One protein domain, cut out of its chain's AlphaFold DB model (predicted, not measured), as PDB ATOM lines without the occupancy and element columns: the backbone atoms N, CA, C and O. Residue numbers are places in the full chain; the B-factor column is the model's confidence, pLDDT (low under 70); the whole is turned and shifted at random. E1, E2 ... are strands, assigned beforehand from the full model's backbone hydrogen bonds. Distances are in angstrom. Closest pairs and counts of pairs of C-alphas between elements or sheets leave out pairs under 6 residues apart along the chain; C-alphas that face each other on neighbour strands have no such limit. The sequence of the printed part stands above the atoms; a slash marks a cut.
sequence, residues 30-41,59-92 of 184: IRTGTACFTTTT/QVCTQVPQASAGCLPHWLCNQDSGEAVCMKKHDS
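What this domain is: This is residues 30 to 41 and 59 to 92 of the 184 residues of an uncharacterized protein of Torrubiella hemipterigena (UniProt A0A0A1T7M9). A small three-stranded sheet, E1, E5 and E4, forms one end, and a two-stranded ribbon, E2 beside the last residues of E3, leads away from it. E3 reaches far past E2 as a long single arm that makes the length. The 46 printed residues have five named strands, E1 to E5 in chain order, and no named helix; the class is all strand. Both sheets are antiparallel, the larger in the order E1, E5, E4. The whole is only just extended, close to loose, with a radius of gyration of the C-alphas of 14.2 A and spans of 49 by 24 by 16 A.

Where its parts are: E1 is residues 30 to 32, 6.8 A long, from C-alpha 30 at (50.420, 36.471, 36.513). E2 is residues 37 to 41, 12.5 A. E3, residues 59 to 71, begins at C-alpha 59 (4.909, 31.960, 46.654), measures 34.7 A and bends by 54 degrees at residue 62. E4 is residues 75 to 78, 9.9 A. E5 is residues 85 to 88, 10.2 A, with C-alpha 88 at (49.181, 37.116, 43.417).

How they stand to each other: Inner strand E5 is antiparallel to edge strand E1 at 146 degrees, with N 86 and O 31 3.3 A apart, within hydrogen-bond range. E4, the other edge strand, forms a hairpin with E5, at 151 degrees; N 76 and O 87 are 2.9 A apart, within hydrogen-bond range. E2 and E3 are antiparallel at 163 degrees, with N 38 and O 70 within hydrogen-bond range at 2.8 A. The closest C-alphas of E3 and E4, Cys 71 and Cys 77, are 5.9 A apart. E1 and E3 are apart.

The domain as a whole: The two farthest C-alphas, Gln 59 and Ser 92, are 49.9 A apart. Residues 42 to 58 are not printed; C-alphas 41 and 59 are 24.3 A apart across this cut. The links E1 to E2 and E3 to E4 are tight, and E4 to E5 is short. Mean pLDDT of the printed part is 79.9; residues 30, 81 to 82 and 91 to 92 are under 70.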
ATOM      1  N   ILE A  30      51.641  36.064  37.209       65.81
ATOM      2  CA  ILE A  30      50.420  36.471  36.513       65.81
ATOM      3  C   ILE A  30      49.779  35.212  35.946       65.81
ATOM      4  O   ILE A  30      50.383  34.508  35.136       65.81
ATOM      5  N   ARG A  31      48.565  34.907  36.401       71.56
ATOM      6  CA  ARG A  31      47.743  33.837  35.836       71.56
ATOM      7  C   ARG A  31      46.542  34.458  35.133       71.56
ATOM      8  O   ARG A  31      46.035  35.497  35.557       71.56
ATOM      9  N   THR A  32      46.096  33.801  34.069       74.00
ATOM     10  CA  THR A  32      44.911  34.180  33.296       74.00
ATOM     11  C   THR A  32      43.950  32.998  33.173       74.00
ATOM     12  O   THR A  32      44.338  31.831  33.289       74.00
ATOM     13  N   GLY A  33      42.665  33.296  32.974       73.38
ATOM     14  CA  GLY A  33      41.636  32.289  32.705       73.38
ATOM     15  C   GLY A  33      41.304  31.381  33.898       73.38
ATOM     16  O   GLY A  33      41.368  31.791  35.057       73.38
ATOM     17  N   THR A  34      40.939  30.124  33.621       71.56
ATOM     18  CA  THR A  34      40.441  29.151  34.621       71.56
ATOM     19  C   THR A  34      41.464  28.774  35.690       71.56
ATOM     20  O   THR A  34      41.089  28.295  36.755       71.56
ATOM     21  N   ALA A  35      42.749  29.049  35.461       71.88
ATOM     22  CA  ALA A  35      43.816  28.827  36.435       71.88
ATOM     23  C   ALA A  35      43.751  29.765  37.658       71.88
ATOM     24  O   ALA A  35      44.589  29.643  38.559       71.88
ATOM     25  N   CYS A  36      42.799  30.705  37.668       74.88
ATOM     26  CA  CYS A  36      42.700  31.761  38.667       74.88
ATOM     27  C   CYS A  36      41.405  31.757  39.483       74.88
ATOM     28  O   CYS A  36      41.356  32.358  40.559       74.88
ATOM     29  N   PHE A  37      40.373  31.083  38.977       79.12
ATOM     30  CA  PHE A  37      39.047  31.072  39.576       79.12
ATOM     31  C   PHE A  37      38.736  29.696  40.134       79.12
ATOM     32  O   PHE A  37      39.038  28.671  39.529       79.12
ATOM     33  N   THR A  38      38.091  29.686  41.289       79.38
ATOM     34  CA  THR A  38      37.379  28.522  41.798       79.38
ATOM     35  C   THR A  38      35.897  28.780  41.613       79.38
ATOM     36  O   THR A  38      35.344  29.739  42.157       79.38
ATOM     37  N   THR A  39      35.246  27.932  40.826       82.56
ATOM     38  CA  THR A  39      33.791  27.950  40.713       82.56
ATOM     39  C   THR A  39      33.217  27.177  41.887       82.56
ATOM     40  O   THR A  39      33.451  25.979  42.024       82.56
ATOM     41  N   THR A  40      32.474  27.868  42.740       81.88
ATOM     42  CA  THR A  40      31.728  27.256  43.836       81.88
ATOM     43  C   THR A  40      30.255  27.290  43.478       81.88
ATOM     44  O   THR A  40      29.683  28.362  43.268       81.88
ATOM     45  N   THR A  41      29.644  26.112  43.390       87.12
ATOM     46  CA  THR A  41      28.204  25.979  43.167       87.12
ATOM     47  C   THR A  41      27.514  25.875  44.516       87.12
ATOM     48  O   THR A  41      27.688  24.887  45.227       87.12
ATOM     49  N   GLN A  59       3.511  31.853  47.040       94.62
ATOM     50  CA  GLN A  59       4.909  31.960  46.654       94.62
ATOM     51  C   GLN A  59       5.519  30.554  46.628       94.62
ATOM     52  O   GLN A  59       5.545  29.868  47.649       94.62
ATOM     53  N   VAL A  60       5.966  30.104  45.456       94.62
ATOM     54  CA  VAL A  60       6.577  28.782  45.274       94.62
ATOM     55  C   VAL A  60       8.083  28.964  45.181       94.62
ATOM     56  O   VAL A  60       8.578  29.710  44.337       94.62
ATOM     57  N   CYS A  61       8.807  28.287  46.066       94.69
ATOM     58  CA  CYS A  61      10.257  28.351  46.134       94.69
ATOM     59  C   CYS A  61      10.880  27.078  45.565       94.69
ATOM     60  O   CYS A  61      10.567  25.975  46.014       94.69
ATOM     61  N   THR A  62      11.793  27.228  44.615       93.94
ATOM     62  CA  THR A  62      12.578  26.138  44.036       93.94
ATOM     63  C   THR A  62      14.051  26.313  44.386       93.94
ATOM     64  O   THR A  62      14.574  27.427  44.446       93.94
ATOM     65  N   GLN A  63      14.720  25.193  44.661       94.38
ATOM     66  CA  GLN A  63      16.173  25.148  44.807       94.38
ATOM     67  C   GLN A  63      16.788  25.338  43.418       94.38
ATOM     68  O   GLN A  63      16.454  24.600  42.489       94.38
ATOM     69  N   VAL A  64      17.661  26.328  43.271       93.69
ATOM     70  CA  VAL A  64      18.345  26.637  42.017       93.69
ATOM     71  C   VAL A  64      19.848  26.639  42.285       93.69
ATOM     72  O   VAL A  64      20.304  27.343  43.191       93.69
ATOM     73  N   PRO A  65      20.650  25.874  41.529       88.44
ATOM     74  CA  PRO A  65      22.097  25.944  41.658       88.44
ATOM     75  C   PRO A  65      22.584  27.326  41.211       88.44
ATOM     76  O   PRO A  65      22.355  27.738  40.074       88.44
ATOM     77  N   GLN A  66      23.277  28.035  42.097       88.12
ATOM     78  CA  GLN A  66      23.964  29.282  41.787       88.12
ATOM     79  C   GLN A  66      25.466  29.016  41.704       88.12
ATOM     80  O   GLN A  66      26.101  28.630  42.685       88.12
ATOM     81  N   ALA A  67      26.044  29.214  40.520       82.31
ATOM     82  CA  ALA A  67      27.486  29.164  40.332       82.31
ATOM     83  C   ALA A  67      28.082  30.539  40.652       82.31
ATOM     84  O   ALA A  67      27.751  31.532  40.008       82.31
ATOM     85  N   SER A  68      28.974  30.588  41.635       79.56
ATOM     86  CA  SER A  68      29.781  31.765  41.949       79.56
ATOM     87  C   SER A  68      31.228  31.496  41.550       79.56
ATOM     88  O   SER A  68      31.774  30.432  41.838       79.56
ATOM     89  N   ALA A  69      31.855  32.434  40.843       80.19
ATOM     90  CA  ALA A  69      33.280  32.372  40.539       80.19
ATOM     91  C   ALA A  69      34.025  33.245  41.554       80.19
ATOM     92  O   ALA A  69      33.876  34.464  41.553       80.19
ATOM     93  N   GLY A  70      34.798  32.616  42.436       81.44
ATOM     94  CA  GLY A  70      35.681  33.302  43.374       81.44
ATOM     95  C   GLY A  70      37.135  33.216  42.926       81.44
ATOM     96  O   GLY A  70      37.522  32.277  42.229       81.44
ATOM     97  N   CYS A  71      37.958  34.174  43.343       83.81
ATOM     98  CA  CYS A  71      39.408  34.058  43.202       83.81
ATOM     99  C   CYS A  71      39.938  32.888  44.027       83.81
ATOM    100  O   CYS A  71      39.437  32.613  45.119       83.81
ATOM    101  N   LEU A  72      40.995  32.236  43.544       84.31
ATOM    102  CA  LEU A  72      41.761  31.309  44.373       84.31
ATOM    103  C   LEU A  72      42.275  32.002  45.655       84.31
ATOM    104  O   LEU A  72      42.585  33.198  45.631       84.31
ATOM    105  N   PRO A  73      42.437  31.261  46.767       79.56
ATOM    106  CA  PRO A  73      43.066  31.791  47.972       79.56
ATOM    107  C   PRO A  73      44.432  32.411  47.646       79.56
ATOM    108  O   PRO A  73      45.230  31.803  46.933       79.56
ATOM    109  N   HIS A  74      44.703  33.609  48.172       78.81
ATOM    110  CA  HIS A  74      45.897  34.425  47.878       78.81
ATOM    111  C   HIS A  74      45.983  35.014  46.459       78.81
ATOM    112  O   HIS A  74      47.063  35.417  46.024       78.81
ATOM    113  N   TRP A  75      44.862  35.123  45.749       83.69
ATOM    114  CA  TRP A  75      44.778  35.835  44.475       83.69
ATOM    115  C   TRP A  75      43.748  36.960  44.554       83.69
ATOM    116  O   TRP A  75      42.685  36.802  45.149       83.69
ATOM    117  N   LEU A  76      44.071  38.103  43.948       82.56
ATOM    118  CA  LEU A  76      43.103  39.154  43.644       82.56
ATOM    119  C   LEU A  76      42.719  39.043  42.175       82.56
ATOM    120  O   LEU A  76      43.603  38.957  41.325       82.56
ATOM    121  N   CYS A  77      41.423  39.072  41.879       84.12
ATOM    122  CA  CYS A  77      40.913  39.107  40.513       84.12
ATOM    123  C   CYS A  77      40.439  40.510  40.182       84.12
ATOM    124  O   CYS A  77      39.695  41.105  40.960       84.12
ATOM    125  N   ASN A  78      40.824  40.994  39.010       82.38
ATOM    126  CA  ASN A  78      40.177  42.128  38.381       82.38
ATOM    127  C   ASN A  78      39.339  41.613  37.198       82.38
ATOM    128  O   ASN A  78      39.831  40.813  36.398       82.38
ATOM    129  N   GLN A  79      38.072  42.026  37.132       79.12
ATOM    130  CA  GLN A  79      37.102  41.600  36.118       79.12
ATOM    131  C   GLN A  79      36.616  42.768  35.233       79.12
ATOM    132  O   GLN A  79      35.706  42.579  34.431       79.12
ATOM    133  N   ASP A  80      37.226  43.957  35.334       72.75
ATOM    134  CA  ASP A  80      36.761  45.183  34.657       72.75
ATOM    135  C   ASP A  80      36.858  45.150  33.119       72.75
ATOM    136  O   ASP A  80      36.203  45.933  32.433       72.75
ATOM    137  N   SER A  81      37.655  44.250  32.546       62.88
ATOM    138  CA  SER A  81      38.015  44.277  31.119       62.88
ATOM    139  C   SER A  81      37.543  43.066  30.307       62.88
ATOM    140  O   SER A  81      38.035  42.841  29.204       62.88
ATOM    141  N   GLY A  82      36.619  42.252  30.828       69.88
ATOM    142  CA  GLY A  82      36.123  41.037  30.154       69.88
ATOM    143  C   GLY A  82      37.122  39.869  30.132       69.88
ATOM    144  O   GLY A  82      36.713  38.711  30.091       69.88
ATOM    145  N   GLU A  83      38.418  40.149  30.265       72.44
ATOM    146  CA  GLU A  83      39.426  39.185  30.689       72.44
ATOM    147  C   GLU A  83      39.617  39.236  32.198       72.44
ATOM    148  O   GLU A  83      39.837  40.285  32.804       72.44
ATOM    149  N   ALA A  84      39.547  38.058  32.797       73.19
ATOM    150  CA  ALA A  84      39.688  37.885  34.219       73.19
ATOM    151  C   ALA A  84      41.183  37.693  34.531       73.19
ATOM    152  O   ALA A  84      41.753  36.619  34.303       73.19
ATOM    153  N   VAL A  85      41.830  38.772  34.977       79.38
ATOM    154  CA  VAL A  85      43.265  38.799  35.289       79.38
ATOM    155  C   VAL A  85      43.444  38.662  36.788       79.38
ATOM    156  O   VAL A  85      42.826  39.392  37.569       79.38
ATOM    157  N   CYS A  86      44.320  37.744  37.194       81.56
ATOM    158  CA  CYS A  86      44.584  37.513  38.602       81.56
ATOM    159  C   CYS A  86      46.027  37.815  38.957       81.56
ATOM    160  O   CYS A  86      46.977  37.340  38.330       81.56
ATOM    161  N   MET A  87      46.171  38.601  40.015       82.12
ATOM    162  CA  MET A  87      47.452  38.976  40.581       82.12
ATOM    163  C   MET A  87      47.629  38.258  41.910       82.12
ATOM    164  O   MET A  87      46.710  38.206  42.734       82.12
ATOM    165  N   LYS A  88      48.823  37.704  42.130       80.44
ATOM    166  CA  LYS A  88      49.181  37.116  43.417       80.44
ATOM    167  C   LYS A  88      49.058  38.187  44.499       80.44
ATOM    168  O   LYS A  88      49.674  39.250  44.407       80.44
ATOM    169  N   LYS A  89      48.261  37.903  45.526       76.06
ATOM    170  CA  LYS A  89      48.108  38.768  46.689       76.06
ATOM    171  C   LYS A  89      49.436  38.794  47.432       76.06
ATOM    172  O   LYS A  89      49.829  37.825  48.076       76.06
ATOM    173  N   HIS A  90      50.146  39.906  47.311       74.81
ATOM    174  CA  HIS A  90      51.280  40.189  48.174       74.81
ATOM    175  C   HIS A  90      50.735  40.691  49.512       74.81
ATOM    176  O   HIS A  90      50.655  41.888  49.756       74.81
ATOM    177  N   ASP A  91      50.350  39.753  50.382       66.94
ATOM    178  CA  ASP A  91      50.023  40.044  51.787       66.94
ATOM    179  C   ASP A  91      51.263  40.484  52.588       66.94
ATOM    180  O   ASP A  91      51.151  40.948  53.720       66.94
ATOM    181  N   SER A  92      52.456  40.396  51.989       64.38
ATOM    182  CA  SER A  92      53.675  41.011  52.501       64.38
ATOM    183  C   SER A  92      53.659  42.522  52.244       64.38
ATOM    184  O   SER A  92      54.519  43.061  51.547       64.38
TER     185      SER A  92